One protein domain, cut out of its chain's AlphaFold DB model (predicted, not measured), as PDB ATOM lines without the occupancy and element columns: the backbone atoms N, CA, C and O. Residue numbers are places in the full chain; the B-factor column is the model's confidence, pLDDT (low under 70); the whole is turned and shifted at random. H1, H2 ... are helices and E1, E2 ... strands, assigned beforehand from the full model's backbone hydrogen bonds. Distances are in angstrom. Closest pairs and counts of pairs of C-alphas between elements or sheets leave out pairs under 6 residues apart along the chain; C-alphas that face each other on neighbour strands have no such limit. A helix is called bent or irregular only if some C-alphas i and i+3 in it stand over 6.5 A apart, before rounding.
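AT A GLANCE: This is residues 14 to 199 of the 212 residues of an uncharacterized protein of Myxococcus xanthus (UniProt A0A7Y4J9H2). At one end of the domain H8, H9 and H11 form a bundle of three helices, up and down, each running against the one before it, with short H12 packed on H9. The other end is rich in loops and holds the short helices H1 to H4 and strand E1; long H5 joins H8 near its beginning, H6 crosses H5 steeply, and short H7 lies near the middle. The printed part has 186 residues, with named elements in the order H1, H2, H3, E1, H4 to H12. It is mostly helix and compact, with a radius of gyration of the C-alphas of 18.0 A and spans of 58 by 41 by 28 A.

HOW THE PARTS SIT: H1, residues 14 to 22, touches no helix. H2, residues 26 to 29, and H3, residues 37 to 45, only just touch, with 3 pairs of C-alphas within 8 A, the closest Asn 27 and Pro 37 at 5.6 A. E1, residues 61 to 63, pairs with no named strand; residues 24 to 25 and 54 to 55 form short antiparallel pairings with it. H4, residues 69 to 73, touches H5, residues 77 to 94, closest at C-alphas 71 and 80, 5.9 A. H6, residues 101 to 112, touches H5 at a steep tilt of 57 degrees, opposite ways, closest at C-alphas 85 and 104, 6.3 A. H7, residues 115 to 118, is close to H6 but not clearly touching, closest at C-alphas 110 and 116, 7.0 A. H8, residues 125 to 143, touches H5 with residues 125 to 129 alone, closest at C-alphas 88 and 125, 5.6 A. H9, residues 150 to 166, forms a helical hairpin with H8 at a tilt of 36 degrees, only just steep, closest at C-alphas 134 and 159, 6.2 A. H10, residues 174 to 177, touches no helix. H11, residues 183 to 194, touches H9 at a steep tilt of 41 degrees, opposite ways, closest at C-alphas 160 and 188, 5.6 A. H12, residues 196 to 199, touches H9, closest at C-alphas 157 and 198, 6.6 A. Every O i to N i+4 pair is within hydrogen-bond range in H1, H3, H4, H6, H8 and H9, against 12 of 14 in H5 and 5 of 8 in H11; H2, H7, H10 and H12 are too short for such a pair.

IN THESE COORDINATES: H1 begins at C-alpha 14, (196.696, 192.755, 94.869). H5 measures 26.5 A and is irregular, only just: C-alphas 78 and 81 are 7.0 A apart. H8 measures 27.3 A from C-alpha 125, (209.919, 214.858, 79.983), and H9 24.5 A. H12 ends at C-alpha 199, (206.086, 216.550, 108.344).

THE WHOLE: The C-alphas of Ala 36 and Glu 148, the two farthest apart, are 58.2 A apart. The link from H3 to E1 is long, and residues 176 to 181 stand free. The printed part has no cut, and no printed residue is under 70 in pLDDT.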
ATOM      1  N   ALA A  14     196.506 191.377  94.420       94.75
ATOM      2  CA  ALA A  14     196.696 192.755  94.869       94.75
ATOM      3  C   ALA A  14     197.368 193.617  93.791       94.75
ATOM      4  O   ALA A  14     196.972 194.768  93.610       94.75
ATOM      5  N   ASP A  15     198.325 193.047  93.054       95.06
ATOM      6  CA  ASP A  15     198.971 193.715  91.923       95.06
ATOM      7  C   ASP A  15     197.975 193.963  90.801       95.06
ATOM      8  O   ASP A  15     197.858 195.088  90.326       95.06
ATOM      9  N   VAL A  16     197.203 192.938  90.427       95.69
ATOM     10  CA  VAL A  16     196.184 193.055  89.377       95.69
ATOM     11  C   VAL A  16     195.171 194.138  89.729       95.69
ATOM     12  O   VAL A  16     194.889 194.980  88.885       95.69
ATOM     13  N   ARG A  17     194.676 194.175  90.975       96.69
ATOM     14  CA  ARG A  17     193.738 195.215  91.425       96.69
ATOM     15  C   ARG A  17     194.335 196.617  91.318       96.69
ATOM     16  O   ARG A  17     193.681 197.509  90.795       96.69
ATOM     17  N   TYR A  18     195.567 196.810  91.792       96.62
ATOM     18  CA  TYR A  18     196.249 198.100  91.668       96.62
ATOM     19  C   TYR A  18     196.407 198.498  90.187       96.62
ATOM     20  O   TYR A  18     196.113 199.628  89.800       96.62
ATOM     21  N   ILE A  19     196.834 197.561  89.335       97.06
ATOM     22  CA  ILE A  19     197.071 197.824  87.913       97.06
ATOM     23  C   ILE A  19     195.766 198.222  87.213       97.06
ATOM     24  O   ILE A  19     195.753 199.217  86.495       97.06
ATOM     25  N   THR A  20     194.667 197.498  87.427       96.12
ATOM     26  CA  THR A  20     193.384 197.788  86.763       96.12
ATOM     27  C   THR A  20     192.693 199.048  87.288       96.12
ATOM     28  O   THR A  20     191.881 199.634  86.575       96.12
ATOM     29  N   GLU A  21     193.029 199.506  88.495       96.44
ATOM     30  CA  GLU A  21     192.541 200.774  89.048       96.44
ATOM     31  C   GLU A  21     193.281 201.992  88.460       96.44
ATOM     32  O   GLU A  21     192.672 203.026  88.166       96.44
ATOM     33  N   HIS A  22     194.597 201.878  88.251       96.12
ATOM     34  CA  HIS A  22     195.454 203.021  87.910       96.12
ATOM     35  C   HIS A  22     195.918 203.082  86.449       96.12
ATOM     36  O   HIS A  22     196.388 204.134  86.002       96.12
ATOM     37  N   PHE A  23     195.796 201.985  85.706       97.75
ATOM     38  CA  PHE A  23     196.236 201.851  84.318       97.75
ATOM     39  C   PHE A  23     195.080 201.371  83.448       97.75
ATOM     40  O   PHE A  23     194.082 200.843  83.937       97.75
ATOM     41  N   VAL A  24     195.204 201.577  82.143       97.31
ATOM     42  CA  VAL A  24     194.164 201.228  81.177       97.31
ATOM     43  C   VAL A  24     194.736 200.445  79.999       97.31
ATOM     44  O   VAL A  24     195.893 200.659  79.630       97.31
ATOM     45  N   PRO A  25     193.950 199.544  79.390       96.88
ATOM     46  CA  PRO A  25     194.356 198.863  78.168       96.88
ATOM     47  C   PRO A  25     194.423 199.829  76.976       96.88
ATOM     48  O   PRO A  25     193.779 200.883  76.974       96.88
ATOM     49  N   LEU A  26     195.191 199.465  75.941       95.00
ATOM     50  CA  LEU A  26     195.456 200.335  74.783       95.00
ATOM     51  C   LEU A  26     194.174 200.792  74.069       95.00
ATOM     52  O   LEU A  26     194.056 201.952  73.691       95.00
ATOM     53  N   ASN A  27     193.175 199.913  73.955       92.31
ATOM     54  CA  ASN A  27     191.870 200.247  73.376       92.31
ATOM     55  C   ASN A  27     191.140 201.372  74.134       92.31
ATOM     56  O   ASN A  27     190.410 202.149  73.529       92.31
ATOM     57  N   THR A  28     191.347 201.481  75.446       94.38
ATOM     58  CA  THR A  28     190.772 202.546  76.274       94.38
ATOM     59  C   THR A  28     191.548 203.846  76.105       94.38
ATOM     60  O   THR A  28     190.944 204.911  76.134       94.38
ATOM     61  N   VAL A  29     192.866 203.776  75.884       91.31
ATOM     62  CA  VAL A  29     193.671 204.952  75.511       91.31
ATOM     63  C   VAL A  29     193.247 205.494  74.141       91.31
ATOM     64  O   VAL A  29     193.141 206.704  73.966       91.31
ATOM     65  N   ALA A  30     192.968 204.604  73.185       88.50
ATOM     66  CA  ALA A  30     192.505 204.953  71.841       88.50
ATOM     67  C   ALA A  30     191.044 205.440  71.797       88.50
ATOM     68  O   ALA A  30     190.595 205.978  70.786       88.50
ATOM     69  N   ALA A  31     190.262 205.225  72.859       86.75
ATOM     70  CA  ALA A  31     188.831 205.493  72.836       86.75
ATOM     71  C   ALA A  31     188.538 206.980  72.566       86.75
ATOM     72  O   ALA A  31     189.016 207.865  73.272       86.75
ATOM     73  N   GLY A  32     187.706 207.247  71.553       76.81
ATOM     74  CA  GLY A  32     187.335 208.608  71.152       76.81
ATOM     75  C   GLY A  32     188.332 209.291  70.213       76.81
ATOM     76  O   GLY A  32     188.167 210.475  69.924       76.81
ATOM     77  N   ARG A  33     189.338 208.561  69.725       81.75
ATOM     78  CA  ARG A  33     190.310 209.044  68.746       81.75
ATOM     79  C   ARG A  33     190.027 208.528  67.333       81.75
ATOM     80  O   ARG A  33     189.361 207.502  67.190       81.75
ATOM     81  N   PRO A  34     190.508 209.234  66.293       76.38
ATOM     82  CA  PRO A  34     190.449 208.734  64.926       76.38
ATOM     83  C   PRO A  34     191.399 207.553  64.692       76.38
ATOM     84  O   PRO A  34     191.093 206.719  63.845       76.38
ATOM     85  N   GLU A  35     192.519 207.473  65.422       79.19
ATOM     86  CA  GLU A  35     193.491 206.394  65.255       79.19
ATOM     87  C   GLU A  35     192.953 205.053  65.775       79.19
ATOM     88  O   GLU A  35     192.423 204.955  66.889       79.19
ATOM     89  N   ALA A  36     193.124 203.995  64.984       80.81
ATOM     90  CA  ALA A  36     192.745 202.649  65.393       80.81
ATOM     91  C   ALA A  36     193.743 202.084  66.429       80.81
ATOM     92  O   ALA A  36     194.932 202.411  66.387       80.81
ATOM     93  N   PRO A  37     193.321 201.173  67.332       83.50
ATOM     94  CA  PRO A  37     194.239 200.504  68.259       83.50
ATOM     95  C   PRO A  37     195.450 199.850  67.575       83.50
ATOM     96  O   PRO A  37     196.551 199.901  68.118       83.50
ATOM     97  N   ASP A  38     195.266 199.306  66.370       88.00
ATOM     98  CA  ASP A  38     196.338 198.684  65.582       88.00
ATOM     99  C   ASP A  38     197.386 199.705  65.106       88.00
ATOM    100  O   ASP A  38     198.576 199.400  65.052       88.00
ATOM    101  N   GLU A  39     196.975 200.944  64.817       91.19
ATOM    102  CA  GLU A  39     197.893 202.026  64.439       91.19
ATOM    103  C   GLU A  39     198.747 202.453  65.637       91.19
ATOM    104  O   GLU A  39     199.960 202.630  65.512       91.19
ATOM    105  N   LEU A  40     198.145 202.546  66.827       93.06
ATOM    106  CA  LEU A  40     198.893 202.819  68.057       93.06
ATOM    107  C   LEU A  40     199.850 201.674  68.402       93.06
ATOM    108  O   LEU A  40     200.970 201.933  68.843       93.06
ATOM    109  N   GLN A  41     199.448 200.424  68.168       94.38
ATOM    110  CA  GLN A  41     200.336 199.278  68.350       94.38
ATOM    111  C   GLN A  41     201.537 199.352  67.396       94.38
ATOM    112  O   GLN A  41     202.672 199.188  67.838       94.38
ATOM    113  N   ALA A  42     201.330 199.720  66.128       94.94
ATOM    114  CA  ALA A  42     202.428 199.923  65.183       94.94
ATOM    115  C   ALA A  42     203.396 201.041  65.626       94.94
ATOM    116  O   ALA A  42     204.612 200.932  65.434       94.94
ATOM    117  N   LEU A  43     202.896 202.106  66.263       95.88
ATOM    118  CA  LEU A  43     203.733 203.160  66.853       95.88
ATOM    119  C   LEU A  43     204.544 202.670  68.061       95.88
ATOM    120  O   LEU A  43     205.684 203.099  68.251       95.88
ATOM    121  N   ILE A  44     203.988 201.767  68.870       96.62
ATOM    122  CA  ILE A  44     204.697 201.122  69.984       96.62
ATOM    123  C   ILE A  44     205.806 200.206  69.446       96.62
ATOM    124  O   ILE A  44     206.951 200.285  69.896       96.62
ATOM    125  N   ASP A  45     205.493 199.393  68.438       95.94
ATOM    126  CA  ASP A  45     206.422 198.427  67.843       95.94
ATOM    127  C   ASP A  45     207.572 199.111  67.090       95.94
ATOM    128  O   ASP A  45     208.711 198.642  67.113       95.94
ATOM    129  N   SER A  46     207.298 200.260  66.464       95.19
ATOM    130  CA  SER A  46     208.305 201.095  65.792       95.19
ATOM    131  C   SER A  46     209.083 202.020  66.738       95.19
ATOM    132  O   SER A  46     209.993 202.718  66.295       95.19
ATOM    133  N   GLY A  47     208.776 202.013  68.041       95.56
ATOM    134  CA  GLY A  47     209.521 202.770  69.048       95.56
ATOM    135  C   GLY A  47     209.213 204.268  69.087       95.56
ATOM    136  O   GLY A  47     210.057 205.044  69.531       95.56
ATOM    137  N   HIS A  48     208.025 204.683  68.648       96.06
ATOM    138  CA  HIS A  48     207.523 206.054  68.800       96.06
ATOM    139  C   HIS A  48     206.733 206.242  70.099       96.06
ATOM    140  O   HIS A  48     206.727 207.328  70.683       96.06
ATOM    141  N   LEU A  49     206.094 205.174  70.575       96.81
ATOM    142  CA  LEU A  49     205.375 205.124  71.843       96.81
ATOM    143  C   LEU A  49     206.015 204.103  72.789       96.81
ATOM    144  O   LEU A  49     206.673 203.161  72.340       96.81
ATOM    145  N   PRO A  50     205.847 204.276  74.108       97.25
ATOM    146  CA  PRO A  50     206.412 203.354  75.066       97.25
ATOM    147  C   PRO A  50     205.631 202.040  75.128       97.25
ATOM    148  O   PRO A  50     204.413 201.998  74.970       97.25
ATOM    149  N   GLN A  51     206.363 200.971  75.425       97.75
ATOM    150  CA  GLN A  51     205.833 199.656  75.767       97.75
ATOM    151  C   GLN A  51     204.928 199.732  77.015       97.75
ATOM    152  O   GLN A  51     205.043 200.680  77.805       97.75
ATOM    153  N   PRO A  52     204.042 198.741  77.238       97.25
ATOM    154  CA  PRO A  52     203.186 198.718  78.419       97.25
ATOM    155  C   PRO A  52     203.989 198.805  79.721       97.25
ATOM    156  O   PRO A  52     204.997 198.116  79.889       97.25
ATOM    157  N   THR A  53     203.500 199.592  80.684       96.88
ATOM    158  CA  THR A  53     204.102 199.662  82.026       96.88
ATOM    159  C   THR A  53     203.943 198.341  82.779       96.88
ATOM    160  O   THR A  53     204.846 197.946  83.526       96.88
ATOM    161  N   TYR A  54     202.801 197.676  82.586       96.12
ATOM    162  CA  TYR A  54     202.517 196.335  83.091       96.12
ATOM    163  C   TYR A  54     201.869 195.489  81.994       96.12
ATOM    164  O   TYR A  54     201.187 196.015  81.116       96.12
ATOM    165  N   THR A  55     202.033 194.176  82.094       95.12
ATOM    166  CA  THR A  55     201.359 193.194  81.240       95.12
ATOM    167  C   THR A  55     200.631 192.212  82.150       95.12
ATOM    168  O   THR A  55     201.245 191.650  83.060       95.12
ATOM    169  N   LEU A  56     199.321 192.046  81.957       94.19
ATOM    170  CA  LEU A  56     198.518 191.082  82.711       94.19
ATOM    171  C   LEU A  56     198.825 189.645  82.262       94.19
ATOM    172  O   LEU A  56     199.458 189.416  81.235       94.19
ATOM    173  N   ALA A  57     198.366 188.660  83.038       91.00
ATOM    174  CA  ALA A  57     198.628 187.244  82.764       91.00
ATOM    175  C   ALA A  57     198.045 186.753  81.424       91.00
ATOM    176  O   ALA A  57     198.563 185.802  80.848       91.00
ATOM    177  N   ASP A  58     196.992 187.405  80.926       90.88
ATOM    178  CA  ASP A  58     196.382 187.135  79.619       90.88
ATOM    179  C   ASP A  58     197.102 187.836  78.449       90.88
ATOM    180  O   ASP A  58     196.668 187.726  77.305       90.88
ATOM    181  N   GLY A  59     198.199 188.550  78.721       92.69
ATOM    182  CA  GLY A  59     198.961 189.312  77.733       92.69
ATOM    183  C   GLY A  59     198.488 190.755  77.545       92.69
ATOM    184  O   GLY A  59     199.127 191.503  76.806       92.69
ATOM    185  N   THR A  60     197.422 191.194  78.225       95.12
ATOM    186  CA  THR A  60     196.908 192.565  78.092       95.12
ATOM    187  C   THR A  60     197.934 193.589  78.579       95.12
ATOM    188  O   THR A  60     198.303 193.614  79.757       95.12
ATOM    189  N   GLY A  61     198.379 194.466  77.678       96.19
ATOM    190  CA  GLY A  61     199.225 195.610  78.011       96.19
ATOM    191  C   GLY A  61     198.440 196.710  78.729       96.19
ATOM    192  O   GLY A  61     197.374 197.118  78.272       96.19
ATOM    193  N   MET A  62     198.988 197.207  79.838       97.81
ATOM    194  CA  MET A  62     198.390 198.229  80.695       97.81
ATOM    195  C   MET A  62     199.253 199.493  80.697       97.81
ATOM    196  O   MET A  62     200.446 199.459  81.023       97.81
ATOM    197  N   TYR A  63     198.629 200.616  80.351       97.31
ATOM    198  CA  TYR A  63     199.285 201.884  80.057       97.31
ATOM    199  C   TYR A  63     198.795 203.005  80.980       97.31
ATOM    200  O   TYR A  63     197.647 202.988  81.443       97.31
ATOM    201  N   PRO A  64     199.642 204.011  81.255       96.19
ATOM    202  CA  PRO A  64     199.190 205.276  81.811       96.19
ATOM    203  C   PRO A  64     198.144 205.922  80.895       96.19
ATOM    204  O   PRO A  64     198.230 205.829  79.672       96.19
ATOM    205  N   ARG A  65     197.156 206.608  81.480       94.19
ATOM    206  CA  ARG A  65     196.085 207.272  80.711       94.19
ATOM    207  C   ARG A  65     196.606 208.385  79.797       94.19
ATOM    208  O   ARG A  65     195.962 208.721  78.815       94.19
ATOM    209  N   ASP A  66     197.757 208.945  80.132       93.31
ATOM    210  CA  ASP A  66     198.442 210.022  79.428       93.31
ATOM    211  C   ASP A  66     199.476 209.522  78.403       93.31
ATOM    212  O   ASP A  66     200.279 210.321  77.927       93.31
ATOM    213  N   LEU A  67     199.444 208.231  78.028       94.81
ATOM    214  CA  LEU A  67     200.343 207.601  77.044       94.81
ATOM    215  C   LEU A  67     200.581 208.462  75.792       94.81
ATOM    216  O   LEU A  67     201.710 208.579  75.322       94.81
ATOM    217  N   LEU A  68     199.514 209.056  75.256       94.00
ATOM    218  CA  LEU A  68     199.550 209.801  73.997       94.00
ATOM    219  C   LEU A  68     199.947 211.270  74.167       94.00
ATOM    220  O   LEU A  68     200.176 211.946  73.174       94.00
ATOM    221  N   GLY A  69     200.105 211.771  75.397       93.50
ATOM    222  CA  GLY A  69     200.339 213.197  75.639       93.50
ATOM    223  C   GLY A  69     201.614 213.740  74.983       93.50
ATOM    224  O   GLY A  69     201.659 214.906  74.595       93.50
ATOM    225  N   LEU A  70     202.653 212.911  74.830       95.12
ATOM    226  CA  LEU A  70     203.865 213.303  74.108       95.12
ATOM    227  C   LEU A  70     203.680 213.257  72.585       95.12
ATOM    228  O   LEU A  70     204.208 214.123  71.893       95.12
ATOM    229  N   LEU A  71     202.936 212.266  72.086       94.69
ATOM    230  CA  LEU A  71     202.610 212.130  70.667       94.69
ATOM    231  C   LEU A  71     201.740 213.298  70.196       94.69
ATOM    232  O   LEU A  71     202.074 213.936  69.208       94.69
ATOM    233  N   ASP A  72     200.700 213.632  70.959       93.44
ATOM    234  CA  ASP A  72     199.773 214.732  70.670       93.44
ATOM    235  C   ASP A  72     200.455 216.109  70.699       93.44
ATOM    236  O   ASP A  72     200.028 217.043  70.024       93.44
ATOM    237  N   ALA A  73     201.520 216.250  71.493       93.12
ATOM    238  CA  ALA A  73     202.323 217.469  71.552       93.12
ATOM    239  C   ALA A  73     203.379 217.553  70.433       93.12
ATOM    240  O   ALA A  73     203.951 218.625  70.204       93.12
ATOM    241  N   ALA A  74     203.669 216.437  69.763       93.31
ATOM    242  CA  ALA A  74     204.583 216.386  68.636       93.31
ATOM    243  C   ALA A  74     203.851 216.708  67.324       93.31
ATOM    244  O   ALA A  74     202.648 216.522  67.183       93.31
ATOM    245  N   VAL A  75     204.599 217.199  66.334       90.56
ATOM    246  CA  VAL A  75     204.037 217.540  65.012       90.56
ATOM    247  C   VAL A  75     203.750 216.283  64.180       90.56
ATOM    248  O   VAL A  75     202.888 216.293  63.307       90.56
ATOM    249  N   SER A  76     204.485 215.203  64.437       93.50
ATOM    250  CA  SER A  76     204.325 213.894  63.807       93.50
ATOM    251  C   SER A  76     204.936 212.807  64.705       93.50
ATOM    252  O   SER A  76     205.743 213.142  65.583       93.50
ATOM    253  N   PRO A  77     204.625 211.516  64.475       92.75
ATOM    254  CA  PRO A  77     205.283 210.411  65.170       92.75
ATOM    255  C   PRO A  77     206.816 210.475  65.103       92.75
ATOM    256  O   PRO A  77     207.477 210.418  66.138       92.75
ATOM    257  N   ASP A  78     207.386 210.726  63.922       94.50
ATOM    258  CA  ASP A  78     208.843 210.822  63.730       94.50
ATOM    259  C   ASP A  78     209.478 211.977  64.531       94.50
ATOM    260  O   ASP A  78     210.657 211.942  64.888       94.50
ATOM    261  N   ALA A  79     208.697 213.014  64.851       96.62
ATOM    262  CA  ALA A  79     209.152 214.161  65.629       96.62
ATOM    263  C   ALA A  79     209.112 213.925  67.151       96.62
ATOM    264  O   ALA A  79     209.660 214.742  67.898       96.62
ATOM    265  N   VAL A  80     208.502 212.834  67.634       97.44
ATOM    266  CA  VAL A  80     208.317 212.565  69.073       97.44
ATOM    267  C   VAL A  80     209.650 212.539  69.813       97.44
ATOM    268  O   VAL A  80     209.784 213.183  70.856       97.44
ATOM    269  N   ARG A  81     210.664 211.861  69.262       97.62
ATOM    270  CA  ARG A  81     211.990 211.794  69.890       97.62
ATOM    271  C   ARG A  81     212.624 213.178  70.026       97.62
ATOM    272  O   ARG A  81     213.080 213.546  71.105       97.62
ATOM    273  N   ALA A  82     212.634 213.958  68.948       97.75
ATOM    274  CA  ALA A  82     213.203 215.304  68.968       97.75
ATOM    275  C   ALA A  82     212.440 216.222  69.941       97.75
ATOM    276  O   ALA A  82     213.042 217.032  70.650       97.75
ATOM    277  N   HIS A  83     211.116 216.067  70.018       98.06
ATOM    278  CA  HIS A  83     210.275 216.810  70.948       98.06
ATOM    279  C   HIS A  83     210.560 216.440  72.416       98.06
ATOM    280  O   HIS A  83     210.653 217.333  73.265       98.06
ATOM    281  N   PHE A  84     210.757 215.150  72.712       98.38
ATOM    282  CA  PHE A  84     211.183 214.648  74.022       98.38
ATOM    283  C   PHE A  84     212.522 215.261  74.454       98.38
ATOM    284  O   PHE A  84     212.601 215.891  75.513       98.38
ATOM    285  N   ASP A  85     213.545 215.155  73.602       98.38
ATOM    286  CA  ASP A  85     214.891 215.666  73.882       98.38
ATOM    287  C   ASP A  85     214.871 217.187  74.086       98.38
ATOM    288  O   ASP A  85     215.436 217.706  75.051       98.38
ATOM    289  N   GLY A  86     214.144 217.917  73.233       98.19
ATOM    290  CA  GLY A  86     214.001 219.366  73.348       98.19
ATOM    291  C   GLY A  86     213.365 219.809  74.670       98.19
ATOM    292  O   GLY A  86     213.750 220.841  75.224       98.19
ATOM    293  N   ARG A  87     212.414 219.037  75.208       98.06
ATOM    294  CA  ARG A  87     211.803 219.307  76.520       98.06
ATOM    295  C   ARG A  87     212.770 219.037  77.670       98.06
ATOM    296  O   ARG A  87     212.897 219.887  78.552       98.06
ATOM    297  N   LEU A  88     213.514 217.929  77.628       98.19
ATOM    298  CA  LEU A  88     214.556 217.642  78.620       98.19
ATOM    299  C   LEU A  88     215.658 218.706  78.632       98.19
ATOM    300  O   LEU A  88     216.069 219.158  79.699       98.19
ATOM    301  N   LEU A  89     216.114 219.152  77.462       98.31
ATOM    302  CA  LEU A  89     217.145 220.184  77.353       98.31
ATOM    303  C   LEU A  89     216.682 221.530  77.924       98.31
ATOM    304  O   LEU A  89     217.447 222.191  78.626       98.31
ATOM    305  N   ARG A  90     215.419 221.922  77.702       97.88
ATOM    306  CA  ARG A  90     214.851 223.129  78.331       97.88
ATOM    307  C   ARG A  90     214.853 223.036  79.853       97.88
ATOM    308  O   ARG A  90     215.178 224.017  80.521       97.88
ATOM    309  N   MET A  91     214.532 221.863  80.394       97.94
ATOM    310  CA  MET A  91     214.624 221.619  81.833       97.94
ATOM    311  C   MET A  91     216.065 221.691  82.326       97.94
ATOM    312  O   MET A  91     216.339 222.377  83.306       97.94
ATOM    313  N   ALA A  92     217.005 221.081  81.607       96.62
ATOM    314  CA  ALA A  92     218.415 221.134  81.961       96.62
ATOM    315  C   ALA A  92     218.916 222.580  82.089       96.62
ATOM    316  O   ALA A  92     219.471 222.936  83.131       96.62
ATOM    317  N   VAL A  93     218.614 223.425  81.095       96.75
ATOM    318  CA  VAL A  93     218.940 224.860  81.094       96.75
ATOM    319  C   VAL A  93     218.296 225.580  82.278       96.75
ATOM    320  O   VAL A  93     218.986 226.297  83.003       96.75
ATOM    321  N   ARG A  94     216.996 225.364  82.521       96.12
ATOM    322  CA  ARG A  94     216.264 225.986  83.638       96.12
ATOM    323  C   ARG A  94     216.898 225.680  84.997       96.12
ATOM    324  O   ARG A  94     216.896 226.536  85.873       96.12
ATOM    325  N   PHE A  95     217.437 224.477  85.165       94.38
ATOM    326  CA  PHE A  95     218.061 224.028  86.410       94.38
ATOM    327  C   PHE A  95     219.579 224.257  86.452       94.38
ATOM    328  O   PHE A  95     220.237 223.797  87.385       94.38
ATOM    329  N   GLY A  96     220.147 224.971  85.471       94.88
ATOM    330  CA  GLY A  96     221.580 225.273  85.420       94.88
ATOM    331  C   GLY A  96     222.453 224.030  85.232       94.88
ATOM    332  O   GLY A  96     223.565 223.965  85.749       94.88
ATOM    333  N   THR A  97     221.934 223.022  84.531       93.56
ATOM    334  CA  THR A  97     222.621 221.758  84.237       93.56
ATOM    335  C   THR A  97     222.770 221.559  82.729       93.56
ATOM    336  O   THR A  97     222.135 222.247  81.931       93.56
ATOM    337  N   ALA A  98     223.593 220.592  82.331       93.12
ATOM    338  CA  ALA A  98     223.701 220.142  80.949       93.12
ATOM    339  C   ALA A  98     223.413 218.639  80.872       93.12
ATOM    340  O   ALA A  98     223.799 217.883  81.766       93.12
ATOM    341  N   LEU A  99     222.745 218.212  79.799       95.81
ATOM    342  CA  LEU A  99     222.551 216.799  79.478       95.81
ATOM    343  C   LEU A  99     223.463 216.432  78.313       95.81
ATOM    344  O   LEU A  99     223.549 217.169  77.334       95.81
ATOM    345  N   THR A 100     224.143 215.296  78.432       96.69
ATOM    346  CA  THR A 100     224.911 214.721  77.325       96.69
ATOM    347  C   THR A 100     223.991 213.937  76.395       96.69
ATOM    348  O   THR A 100     222.874 213.570  76.777       96.69
ATOM    349  N   GLN A 101     224.470 213.626  75.190       97.06
ATOM    350  CA  GLN A 101     223.716 212.784  74.266       97.06
ATOM    351  C   GLN A 101     223.467 211.389  74.853       97.06
ATOM    352  O   GLN A 101     222.349 210.886  74.770       97.06
ATOM    353  N   GLU A 102     224.450 210.797  75.543       97.88
ATOM    354  CA  GLU A 102     224.266 209.482  76.167       97.88
ATOM    355  C   GLU A 102     223.157 209.509  77.221       97.88
ATOM    356  O   GLU A 102     222.433 208.523  77.393       97.88
ATOM    357  N   ARG A 103     223.009 210.640  77.927       96.25
ATOM    358  CA  ARG A 103     221.934 210.825  78.897       96.25
ATOM    359  C   ARG A 103     220.578 210.927  78.209       96.25
ATOM    360  O   ARG A 103     219.669 210.225  78.635       96.25
ATOM    361  N   LEU A 104     220.449 211.730  77.153       98.00
ATOM    362  CA  LEU A 104     219.208 211.817  76.370       98.00
ATOM    363  C   LEU A 104     218.794 210.442  75.833       98.00
ATOM    364  O   LEU A 104     217.649 210.027  75.993       98.00
ATOM    365  N   ASP A 105     219.748 209.680  75.299       98.06
ATOM    366  CA  ASP A 105     219.487 208.331  74.800       98.06
ATOM    367  C   ASP A 105     219.071 207.363  75.915       98.06
ATOM    368  O   ASP A 105     218.238 206.480  75.700       98.06
ATOM    369  N   ALA A 106     219.648 207.497  77.113       96.81
ATOM    370  CA  ALA A 106     219.254 206.700  78.269       96.81
ATOM    371  C   ALA A 106     217.827 207.024  78.730       96.81
ATOM    372  O   ALA A 106     217.054 206.092  78.956       96.81
ATOM    373  N   GLU A 107     217.468 208.307  78.805       97.25
ATOM    374  CA  GLU A 107     216.113 208.737  79.162       97.25
ATOM    375  C   GLU A 107     215.086 208.271  78.134       97.25
ATOM    376  O   GLU A 107     214.044 207.733  78.504       97.25
ATOM    377  N   TRP A 108     215.405 208.382  76.844       97.94
ATOM    378  CA  TRP A 108     214.542 207.887  75.777       97.94
ATOM    379  C   TRP A 108     214.326 206.372  75.861       97.94
ATOM    380  O   TRP A 108     213.197 205.896  75.771       97.94
ATOM    381  N   ARG A 109     215.387 205.590  76.106       97.44
ATOM    382  CA  ARG A 109     215.245 204.140  76.330       97.44
ATOM    383  C   ARG A 109     214.404 203.830  77.566       97.44
ATOM    384  O   ARG A 109     213.649 202.862  77.549       97.44
ATOM    385  N   GLY A 110     214.542 204.607  78.640       95.88
ATOM    386  CA  GLY A 110     213.719 204.475  79.845       95.88
ATOM    387  C   GLY A 110     212.245 204.771  79.571       95.88
ATOM    388  O   GLY A 110     211.375 204.012  80.005       95.88
ATOM    389  N   TYR A 111     211.984 205.819  78.786       97.31
ATOM    390  CA  TYR A 111     210.659 206.184  78.301       97.31
ATOM    391  C   TYR A 111     210.052 205.046  77.492       97.31
ATOM    392  O   TYR A 111     209.029 204.513  77.911       97.31
ATOM    393  N   LEU A 112     210.728 204.578  76.438       97.94
ATOM    394  CA  LEU A 112     210.212 203.525  75.564       97.94
ATOM    395  C   LEU A 112     209.957 202.186  76.262       97.94
ATOM    396  O   LEU A 112     209.115 201.419  75.813       97.94
ATOM    397  N   LYS A 113     210.630 201.894  77.378       95.81
ATOM    398  CA  LYS A 113     210.342 200.697  78.183       95.81
ATOM    399  C   LYS A 113     209.058 200.801  79.016       95.81
ATOM    400  O   LYS A 113     208.723 199.857  79.719       95.81
ATOM    401  N   GLY A 114     208.385 201.951  79.037       95.38
ATOM    402  CA  GLY A 114     207.178 202.160  79.844       95.38
ATOM    403  C   GLY A 114     207.432 202.235  81.354       95.38
ATOM    404  O   GLY A 114     206.483 202.327  82.136       95.38
ATOM    405  N   HIS A 115     208.695 202.226  81.793       90.25
ATOM    406  CA  HIS A 115     209.067 202.166  83.210       90.25
ATOM    407  C   HIS A 115     208.622 203.405  83.993       90.25
ATOM    408  O   HIS A 115     208.244 203.299  85.162       90.25
ATOM    409  N   TYR A 116     208.633 204.584  83.363       95.06
ATOM    410  CA  TYR A 116     208.236 205.821  84.034       95.06
ATOM    411  C   TYR A 116     206.764 205.821  84.458       95.06
ATOM    412  O   TYR A 116     206.444 206.383  85.504       95.06
ATOM    413  N   GLY A 117     205.891 205.107  83.738       95.88
ATOM    414  CA  GLY A 117     204.477 204.971  84.100       95.88
ATOM    415  C   GLY A 117     204.247 204.318  85.463       95.88
ATOM    416  O   GLY A 117     203.265 204.627  86.129       95.88
ATOM    417  N   ALA A 118     205.177 203.477  85.922       94.94
ATOM    418  CA  ALA A 118     205.062 202.800  87.213       94.94
ATOM    419  C   ALA A 118     205.246 203.744  88.398       94.94
ATOM    420  O   ALA A 118     204.778 203.476  89.498       94.94
ATOM    421  N   CYS A 119     205.977 204.834  88.179       95.25
ATOM    422  CA  CYS A 119     206.426 205.693  89.255       95.25
ATOM    423  C   CYS A 119     205.883 207.114  89.172       95.25
ATOM    424  O   CYS A 119     205.655 207.708  90.215       95.25
ATOM    425  N   LEU A 120     205.649 207.662  87.978       97.44
ATOM    426  CA  LEU A 120     205.156 209.025  87.793       97.44
ATOM    427  C   LEU A 120     203.641 209.051  87.644       97.44
ATOM    428  O   LEU A 120     203.078 208.255  86.896       97.44
ATOM    429  N   ARG A 121     202.963 210.003  88.289       96.38
ATOM    430  CA  ARG A 121     201.522 210.247  88.078       96.38
ATOM    431  C   ARG A 121     201.212 210.674  86.647       96.38
ATOM    432  O   ARG A 121     200.206 210.241  86.103       96.38
ATOM    433  N   VAL A 122     202.094 211.481  86.067       95.62
ATOM    434  CA  VAL A 122     202.011 211.970  84.690       95.62
ATOM    435  C   VAL A 122     203.392 211.832  84.053       95.62
ATOM    436  O   VAL A 122     204.377 212.317  84.616       95.62
ATOM    437  N   VAL A 123     203.482 211.160  82.911       96.12
ATOM    438  CA  VAL A 123     204.728 210.795  82.232       96.12
ATOM    439  C   VAL A 123     205.072 211.847  81.178       96.12
ATOM    440  O   VAL A 123     204.805 211.693  79.990       96.12
ATOM    441  N   THR A 124     205.700 212.935  81.619       96.56
ATOM    442  CA  THR A 124     206.252 213.975  80.738       96.56
ATOM    443  C   THR A 124     207.771 214.059  80.878       96.56
ATOM    444  O   THR A 124     208.304 213.705  81.934       96.56
ATOM    445  N   PRO A 125     208.490 214.572  79.863       97.62
ATOM    446  CA  PRO A 125     209.919 214.858  79.983       97.62
ATOM    447  C   PRO A 125     210.261 215.724  81.205       97.62
ATOM    448  O   PRO A 125     211.248 215.470  81.888       97.62
ATOM    449  N   GLU A 126     209.425 216.713  81.527       97.94
ATOM    450  CA  GLU A 126     209.605 217.581  82.689       97.94
ATOM    451  C   GLU A 126     209.503 216.795  83.996       97.94
ATOM    452  O   GLU A 126     210.400 216.895  84.828       97.94
ATOM    453  N   HIS A 127     208.480 215.953  84.168       97.94
ATOM    454  CA  HIS A 127     208.353 215.142  85.380       97.94
ATOM    455  C   HIS A 127     209.443 214.078  85.499       97.94
ATOM    456  O   HIS A 127     209.898 213.811  86.612       97.94
ATOM    457  N   ILE A 128     209.893 213.500  84.379       97.69
ATOM    458  CA  ILE A 128     211.054 212.602  84.354       97.69
ATOM    459  C   ILE A 128     212.275 213.354  84.894       97.69
ATOM    460  O   ILE A 128     212.853 212.934  85.896       97.69
ATOM    461  N   PHE A 129     212.608 214.510  84.312       98.19
ATOM    462  CA  PHE A 129     213.744 215.323  84.746       98.19
ATOM    463  C   PHE A 129     213.646 215.714  86.228       98.19
ATOM    464  O   PHE A 129     214.595 215.528  86.994       98.19
ATOM    465  N   CYS A 130     212.491 216.231  86.651       98.25
ATOM    466  CA  CYS A 130     212.263 216.695  88.015       98.25
ATOM    467  C   CYS A 130     212.379 215.565  89.032       98.25
ATOM    468  O   CYS A 130     213.062 215.719  90.046       98.25
ATOM    469  N   LYS A 131     211.793 214.399  88.738       97.88
ATOM    470  CA  LYS A 131     211.945 213.212  89.577       97.88
ATOM    471  C   LYS A 131     213.416 212.848  89.738       97.88
ATOM    472  O   LYS A 131     213.868 212.633  90.859       97.88
ATOM    473  N   GLU A 132     214.173 212.759  88.651       96.56
ATOM    474  CA  GLU A 132     215.581 212.368  88.729       96.56
ATOM    475  C   GLU A 132     216.426 213.365  89.520       96.56
ATOM    476  O   GLU A 132     217.282 212.974  90.321       96.56
ATOM    477  N   TRP A 133     216.167 214.656  89.330       96.75
ATOM    478  CA  TRP A 133     216.827 215.723  90.065       96.75
ATOM    479  C   TRP A 133     216.523 215.652  91.570       96.75
ATOM    480  O   TRP A 133     217.455 215.670  92.385       96.75
ATOM    481  N   LEU A 134     215.249 215.479  91.944       98.38
ATOM    482  CA  LEU A 134     214.814 215.314  93.335       98.38
ATOM    483  C   LEU A 134     215.405 214.048  93.961       98.38
ATOM    484  O   LEU A 134     215.942 214.104  95.065       98.38
ATOM    485  N   VAL A 135     215.394 212.923  93.240       97.88
ATOM    486  CA  VAL A 135     215.987 211.657  93.697       97.88
ATOM    487  C   VAL A 135     217.467 211.836  94.033       97.88
ATOM    488  O   VAL A 135     217.907 211.406  95.101       97.88
ATOM    489  N   ARG A 136     218.244 212.497  93.164       96.88
ATOM    490  CA  ARG A 136     219.672 212.767  93.409       96.88
ATOM    491  C   ARG A 136     219.877 213.667  94.628       96.88
ATOM    492  O   ARG A 136     220.727 213.370  95.468       96.88
ATOM    493  N   ARG A 137     219.097 214.746  94.743       96.31
ATOM    494  CA  ARG A 137     219.186 215.690  95.868       96.31
ATOM    495  C   ARG A 137     218.825 215.053  97.200       96.31
ATOM    496  O   ARG A 137     219.611 215.163  98.137       96.31
ATOM    497  N   LEU A 138     217.698 214.350  97.268       98.38
ATOM    498  CA  LEU A 138     217.251 213.650  98.472       98.38
ATOM    499  C   LEU A 138     218.246 212.569  98.882       98.38
ATOM    500  O   LEU A 138     218.615 212.495 100.050       98.38
ATOM    501  N   THR A 139     218.755 211.788  97.924       98.25
ATOM    502  CA  THR A 139     219.792 210.782  98.202       98.25
ATOM    503  C   THR A 139     221.024 211.425  98.840       98.25
ATOM    504  O   THR A 139     221.516 210.935  99.853       98.25
ATOM    505  N   LYS A 140     221.495 212.561  98.302       97.56
ATOM    506  CA  LYS A 140     222.629 213.300  98.875       97.56
ATOM    507  C   LYS A 140     222.314 213.846 100.272       97.56
ATOM    508  O   LYS A 140     223.129 213.686 101.175       97.56
ATOM    509  N   ALA A 141     221.152 214.469 100.456       97.31
ATOM    510  CA  ALA A 141     220.751 215.064 101.732       97.31
ATOM    511  C   ALA A 141     220.584 214.019 102.847       97.31
ATOM    512  O   ALA A 141     220.912 214.289 104.000       97.31
ATOM    513  N   LEU A 142     220.097 212.822 102.507       97.81
ATOM    514  CA  LEU A 142     219.886 211.724 103.454       97.81
ATOM    515  C   LEU A 142     221.170 210.948 103.778       97.81
ATOM    516  O   LEU A 142     221.221 210.288 104.815       97.81
ATOM    517  N   ALA A 143     222.202 211.034 102.934       97.69
ATOM    518  CA  ALA A 143     223.512 210.438 103.201       97.69
ATOM    519  C   ALA A 143     224.301 211.185 104.295       97.69
ATOM    520  O   ALA A 143     225.110 210.572 104.985       97.69
ATOM    521  N   ALA A 144     224.050 212.486 104.472       96.31
ATOM    522  CA  ALA A 144     224.659 213.324 105.506       96.31
ATOM    523  C   ALA A 144     223.581 214.219 106.154       96.31
ATOM    524  O   ALA A 144     223.448 215.388 105.786       96.31
ATOM    525  N   PRO A 145     222.745 213.661 107.049       97.00
ATOM    526  CA  PRO A 145     221.637 214.398 107.647       97.00
ATOM    527  C   PRO A 145     222.121 215.438 108.668       97.00
ATOM    528  O   PRO A 145     223.024 215.147 109.446       97.00
ATOM    529  N   ALA A 146     221.461 216.600 108.699       97.12
ATOM    530  CA  ALA A 146     221.700 217.686 109.658       97.12
ATOM    531  C   ALA A 146     220.362 218.170 110.268       97.12
ATOM    532  O   ALA A 146     219.876 219.251 109.929       97.12
ATOM    533  N   PRO A 147     219.685 217.344 111.092       96.00
ATOM    534  CA  PRO A 147     218.347 217.642 111.623       96.00
ATOM    535  C   PRO A 147     218.290 218.849 112.574       96.00
ATOM    536  O   PRO A 147     217.214 219.378 112.828       96.00
ATOM    537  N   GLU A 148     219.425 219.291 113.099       95.94
ATOM    538  CA  GLU A 148     219.573 220.515 113.885       95.94
ATOM    539  C   GLU A 148     219.610 221.787 113.022       95.94
ATOM    540  O   GLU A 148     219.374 222.885 113.527       95.94
ATOM    541  N   GLU A 149     219.871 221.664 111.717       97.50
ATOM    542  CA  GLU A 149     219.887 222.793 110.794       97.50
ATOM    543  C   GLU A 149     218.494 223.042 110.204       97.50
ATOM    544  O   GLU A 149     217.987 222.273 109.380       97.50
ATOM    545  N   GLU A 150     217.888 224.183 110.540       95.56
ATOM    546  CA  GLU A 150     216.565 224.572 110.025       95.56
ATOM    547  C   GLU A 150     216.524 224.588 108.490       95.56
ATOM    548  O   GLU A 150     215.566 224.128 107.864       95.56
ATOM    549  N   ALA A 151     217.600 225.057 107.862       95.81
ATOM    550  CA  ALA A 151     217.692 225.129 106.415       95.81
ATOM    551  C   ALA A 151     217.751 223.730 105.765       95.81
ATOM    552  O   ALA A 151     217.168 223.528 104.697       95.81
ATOM    553  N   TRP A 152     218.426 222.754 106.388       97.50
ATOM    554  CA  TRP A 152     218.398 221.356 105.940       97.50
ATOM    555  C   TRP A 152     216.993 220.768 106.101       97.50
ATOM    556  O   TRP A 152     216.460 220.203 105.146       97.50
ATOM    557  N   CYS A 153     216.356 220.997 107.251       97.25
ATOM    558  CA  CYS A 153     214.999 220.539 107.546       97.25
ATOM    559  C   CYS A 153     213.968 221.061 106.538       97.25
ATOM    560  O   CYS A 153     213.164 220.295 106.003       97.25
ATOM    561  N   ALA A 154     214.008 222.364 106.247       95.69
ATOM    562  CA  ALA A 154     213.119 223.002 105.284       95.69
ATOM    563  C   ALA A 154     213.323 222.440 103.869       95.69
ATOM    564  O   ALA A 154     212.347 222.111 103.197       95.69
ATOM    565  N   ARG A 155     214.579 222.273 103.431       96.44
ATOM    566  CA  ARG A 155     214.896 221.689 102.118       96.44
ATOM    567  C   ARG A 155     214.451 220.236 102.007       96.44
ATOM    568  O   ARG A 155     213.850 219.884 100.999       96.44
ATOM    569  N   LEU A 156     214.710 219.415 103.027       97.69
ATOM    570  CA  LEU A 156     214.284 218.018 103.032       97.69
ATOM    571  C   LEU A 156     212.763 217.921 102.910       97.69
ATOM    572  O   LEU A 156     212.275 217.163 102.079       97.69
ATOM    573  N   ARG A 157     212.016 218.712 103.690       97.19
ATOM    574  CA  ARG A 157     210.553 218.746 103.607       97.19
ATOM    575  C   ARG A 157     210.089 219.105 102.198       97.19
ATOM    576  O   ARG A 157     209.325 218.352 101.611       97.19
ATOM    577  N   THR A 158     210.573 220.219 101.652       97.12
ATOM    578  CA  THR A 158     210.187 220.684 100.314       97.12
ATOM    579  C   THR A 158     210.489 219.647  99.236       97.12
ATOM    580  O   THR A 158     209.618 219.354  98.423       97.12
ATOM    581  N   ASP A 159     211.689 219.064  99.239       98.19
ATOM    582  CA  ASP A 159     212.092 218.098  98.214       98.19
ATOM    583  C   ASP A 159     211.290 216.778  98.345       98.19
ATOM    584  O   ASP A 159     210.927 216.184  97.330       98.19
ATOM    585  N   VAL A 160     210.958 216.337  99.569       98.38
ATOM    586  CA  VAL A 160     210.101 215.155  99.806       98.38
ATOM    587  C   VAL A 160     208.673 215.394  99.321       98.38
ATOM    588  O   VAL A 160     208.132 214.546  98.616       98.38
ATOM    589  N   GLU A 161     208.065 216.532  99.662       97.56
ATOM    590  CA  GLU A 161     206.701 216.859  99.222       97.56
ATOM    591  C   GLU A 161     206.628 217.047  97.700       97.56
ATOM    592  O   GLU A 161     205.684 216.584  97.062       97.56
ATOM    593  N   ALA A 162     207.653 217.652  97.090       97.81
ATOM    594  CA  ALA A 162     207.747 217.764  95.638       97.81
ATOM    595  C   ALA A 162     207.844 216.384  94.967       97.81
ATOM    596  O   ALA A 162     207.150 216.130  93.984       97.81
ATOM    597  N   LEU A 163     208.653 215.461  95.505       98.44
ATOM    598  CA  LEU A 163     208.744 214.106  94.954       98.44
ATOM    599  C   LEU A 163     207.430 213.330  95.154       98.44
ATOM    600  O   LEU A 163     207.005 212.622  94.244       98.44
ATOM    601  N   ASP A 164     206.765 213.490  96.300       97.75
ATOM    602  CA  ASP A 164     205.467 212.865  96.589       97.75
ATOM    603  C   ASP A 164     204.358 213.345  95.639       97.75
ATOM    604  O   ASP A 164     203.514 212.554  95.212       97.75
ATOM    605  N   ALA A 165     204.397 214.619  95.246       97.12
ATOM    606  CA  ALA A 165     203.479 215.178  94.259       97.12
ATOM    607  C   ALA A 165     203.694 214.596  92.849       97.12
ATOM    608  O   ALA A 165     202.725 214.422  92.110       97.12
ATOM    609  N   LEU A 166     204.936 214.269  92.474       97.75
ATOM    610  CA  LEU A 166     205.251 213.658  91.176       97.75
ATOM    611  C   LEU A 166     204.949 212.158  91.147       97.75
ATOM    612  O   LEU A 166     204.506 211.629  90.121       97.75
ATOM    613  N   GLU A 167     205.218 211.459  92.251       97.44
ATOM    614  CA  GLU A 167     205.127 210.006  92.297       97.44
ATOM    615  C   GLU A 167     203.718 209.501  92.614       97.44
ATOM    616  O   GLU A 167     203.000 210.027  93.469       97.44
ATOM    617  N   ARG A 168     203.317 208.433  91.921       95.31
ATOM    618  CA  ARG A 168     202.157 207.626  92.315       95.31
ATOM    619  C   ARG A 168     202.568 206.608  93.381       95.31
ATOM    620  O   ARG A 168     203.753 206.374  93.615       95.31
ATOM    621  N   GLU A 169     201.578 205.987  94.015       95.38
ATOM    622  CA  GLU A 169     201.821 204.728  94.726       95.38
ATOM    623  C   GLU A 169     202.355 203.680  93.748       95.38
ATOM    624  O   GLU A 169     202.046 203.759  92.566       95.38
ATOM    625  N   PHE A 170     203.131 202.708  94.214       94.50
ATOM    626  CA  PHE A 170     203.675 201.632  93.376       94.50
ATOM    627  C   PHE A 170     202.878 200.343  93.571       94.50
ATOM    628  O   PHE A 170     202.421 200.067  94.685       94.50
ATOM    629  N   ALA A 171     202.797 199.510  92.532       94.38
ATOM    630  CA  ALA A 171     202.290 198.153  92.687       94.38
ATOM    631  C   ALA A 171     203.176 197.391  93.696       94.38
ATOM    632  O   ALA A 171     204.397 197.593  93.709       94.38
ATOM    633  N   PRO A 172     202.627 196.490  94.530       92.56
ATOM    634  CA  PRO A 172     203.450 195.619  95.373       92.56
ATOM    635  C   PRO A 172     204.550 194.899  94.572       92.56
ATOM    636  O   PRO A 172     205.708 194.877  94.999       92.56
ATOM    637  N   TRP A 173     204.206 194.442  93.365       91.44
ATOM    638  CA  TRP A 173     205.082 193.838  92.363       91.44
ATOM    639  C   TRP A 173     206.341 194.651  92.053       91.44
ATOM    640  O   TRP A 173     207.402 194.076  91.808       91.44
ATOM    641  N   ASP A 174     206.279 195.982  92.104       93.88
ATOM    642  CA  ASP A 174     207.404 196.835  91.715       93.88
ATOM    643  C   ASP A 174     208.638 196.632  92.593       93.88
ATOM    644  O   ASP A 174     209.763 196.777  92.122       93.88
ATOM    645  N   ARG A 175     208.452 196.217  93.849       92.94
ATOM    646  CA  ARG A 175     209.564 195.901  94.758       92.94
ATOM    647  C   ARG A 175     210.294 194.626  94.346       92.94
ATOM    648  O   ARG A 175     211.498 194.519  94.553       92.94
ATOM    649  N   ILE A 176     209.585 193.686  93.725       90.81
ATOM    650  CA  ILE A 176     210.171 192.472  93.150       90.81
ATOM    651  C   ILE A 176     210.832 192.821  91.816       90.81
ATOM    652  O   ILE A 176     212.003 192.508  91.613       90.81
ATOM    653  N   ARG A 177     210.114 193.546  90.946       87.69
ATOM    654  CA  ARG A 177     210.599 193.972  89.625       87.69
ATOM    655  C   ARG A 177     211.895 194.780  89.698       87.69
ATOM    656  O   ARG A 177     212.803 194.589  88.896       87.69
ATOM    657  N   PHE A 178     211.997 195.688  90.664       87.50
ATOM    658  CA  PHE A 178     213.180 196.530  90.849       87.50
ATOM    659  C   PHE A 178     214.197 195.953  91.846       87.50
ATOM    660  O   PHE A 178     215.200 196.605  92.129       87.50
ATOM    661  N   GLY A 179     213.970 194.737  92.360       89.00
ATOM    662  CA  GLY A 179     214.907 194.033  93.240       89.00
ATOM    663  C   GLY A 179     215.110 194.684  94.611       89.00
ATOM    664  O   GLY A 179     216.159 194.501  95.226       89.00
ATOM    665  N   GLY A 180     214.142 195.465  95.094       90.25
ATOM    666  CA  GLY A 180     214.227 196.135  96.386       90.25
ATOM    667  C   GLY A 180     213.263 197.313  96.558       90.25
ATOM    668  O   GLY A 180     212.370 197.529  95.735       90.25
ATOM    669  N   PRO A 181     213.433 198.093  97.642       92.88
ATOM    670  CA  PRO A 181     212.587 199.244  97.940       92.88
ATOM    671  C   PRO A 181     212.601 200.293  96.819       92.88
ATOM    672  O   PRO A 181     213.663 200.737  96.357       92.88
ATOM    673  N   VAL A 182     211.416 200.751  96.422       95.81
ATOM    674  CA  VAL A 182     211.259 201.754  95.357       95.81
ATOM    675  C   VAL A 182     211.634 203.159  95.844       95.81
ATOM    676  O   VAL A 182     211.903 203.374  97.028       95.81
ATOM    677  N   SER A 183     211.705 204.140  94.935       95.38
ATOM    678  CA  SER A 183     212.033 205.531  95.293       95.38
ATOM    679  C   SER A 183     211.100 206.074  96.375       95.38
ATOM    680  O   SER A 183     211.594 206.622  97.357       95.38
ATOM    681  N   ARG A 184     209.791 205.823  96.270       97.19
ATOM    682  CA  ARG A 184     208.799 206.219  97.277       97.19
ATOM    683  C   ARG A 184     209.081 205.650  98.666       97.19
ATOM    684  O   ARG A 184     209.007 206.389  99.647       97.19
ATOM    685  N   ASP A 185     209.484 204.384  98.760       97.50
ATOM    686  CA  ASP A 185     209.834 203.753 100.040       97.50
ATOM    687  C   ASP A 185     211.034 204.465 100.681       97.50
ATOM    688  O   ASP A 185     211.010 204.840 101.854       97.50
ATOM    689  N   ARG A 186     212.093 204.676  99.890       97.69
ATOM    690  CA  ARG A 186     213.397 205.151 100.374       97.69
ATOM    691  C   ARG A 186     213.465 206.655 100.596       97.69
ATOM    692  O   ARG A 186     214.202 207.099 101.471       97.69
ATOM    693  N   LEU A 187     212.760 207.428  99.777       98.44
ATOM    694  CA  LEU A 187     212.940 208.875  99.662       98.44
ATOM    695  C   LEU A 187     211.707 209.672 100.089       98.44
ATOM    696  O   LEU A 187     211.826 210.880 100.250       98.44
ATOM    697  N   ILE A 188     210.559 209.023 100.316       98.12
ATOM    698  CA  ILE A 188     209.349 209.674 100.842       98.12
ATOM    699  C   ILE A 188     208.949 209.040 102.175       98.12
ATOM    700  O   ILE A 188     208.985 209.701 103.215       98.12
ATOM    701  N   ALA A 189     208.615 207.747 102.172       97.75
ATOM    702  CA  ALA A 189     208.094 207.066 103.353       97.75
ATOM    703  C   ALA A 189     209.136 206.981 104.481       97.75
ATOM    704  O   ALA A 189     208.852 207.367 105.615       97.75
ATOM    705  N   ALA A 190     210.360 206.537 104.176       97.81
ATOM    706  CA  ALA A 190     211.414 206.417 105.181       97.81
ATOM    707  C   ALA A 190     211.816 207.770 105.813       97.81
ATOM    708  O   ALA A 190     211.901 207.828 107.043       97.81
ATOM    709  N   PRO A 191     212.004 208.877 105.062       97.31
ATOM    710  CA  PRO A 191     212.233 210.192 105.664       97.31
ATOM    711  C   PRO A 191     211.078 210.675 106.544       97.31
ATOM    712  O   PRO A 191     211.339 211.177 107.637       97.31
ATOM    713  N   ARG A 192     209.819 210.479 106.121       97.69
ATOM    714  CA  ARG A 192     208.637 210.838 106.926       97.69
ATOM    715  C   ARG A 192     208.582 210.075 108.247       97.69
ATOM    716  O   ARG A 192     208.281 210.667 109.280       97.69
ATOM    717  N   LEU A 193     208.927 208.788 108.227       97.25
ATOM    718  CA  LEU A 193     209.010 207.963 109.430       97.25
ATOM    719  C   LEU A 193     210.171 208.380 110.344       97.25
ATOM    720  O   LEU A 193     210.023 208.395 111.562       97.25
ATOM    721  N   ARG A 194     211.331 208.708 109.764       97.06
ATOM    722  CA  ARG A 194     212.545 209.052 110.515       97.06
ATOM    723  C   ARG A 194     212.488 210.447 111.140       97.06
ATOM    724  O   ARG A 194     213.031 210.641 112.224       97.06
ATOM    725  N   TYR A 195     211.842 211.404 110.476       95.94
ATOM    726  CA  TYR A 195     211.769 212.801 110.909       95.94
ATOM    727  C   TYR A 195     210.316 213.293 111.023       95.94
ATOM    728  O   TYR A 195     209.948 214.276 110.380       95.94
ATOM    729  N   PRO A 196     209.463 212.657 111.848       95.19
ATOM    730  CA  PRO A 196     208.019 212.913 111.849       95.19
ATOM    731  C   PRO A 196     207.664 214.365 112.202       95.19
ATOM    732  O   PRO A 196     206.719 214.924 111.651       95.19
ATOM    733  N   HIS A 197     208.460 215.014 113.056       92.19
ATOM    734  CA  HIS A 197     208.281 216.420 113.430       92.19
ATOM    735  C   HIS A 197     208.454 217.392 112.249       92.19
ATOM    736  O   HIS A 197     207.900 218.486 112.282       92.19
ATOM    737  N   LEU A 198     209.176 217.002 111.188       92.69
ATOM    738  CA  LEU A 198     209.326 217.825 109.985       92.69
ATOM    739  C   LEU A 198     208.082 217.816 109.101       92.69
ATOM    740  O   LEU A 198     207.899 218.756 108.329       92.69
ATOM    741  N   PHE A 199     207.248 216.781 109.208       90.81
ATOM    742  CA  PHE A 199     206.086 216.550 108.344       90.81
ATOM    743  C   PHE A 199     204.752 216.625 109.097       90.81
ATOM    744  O   PHE A 199     203.687 216.576 108.484       90.81
TER     745      PHE A 199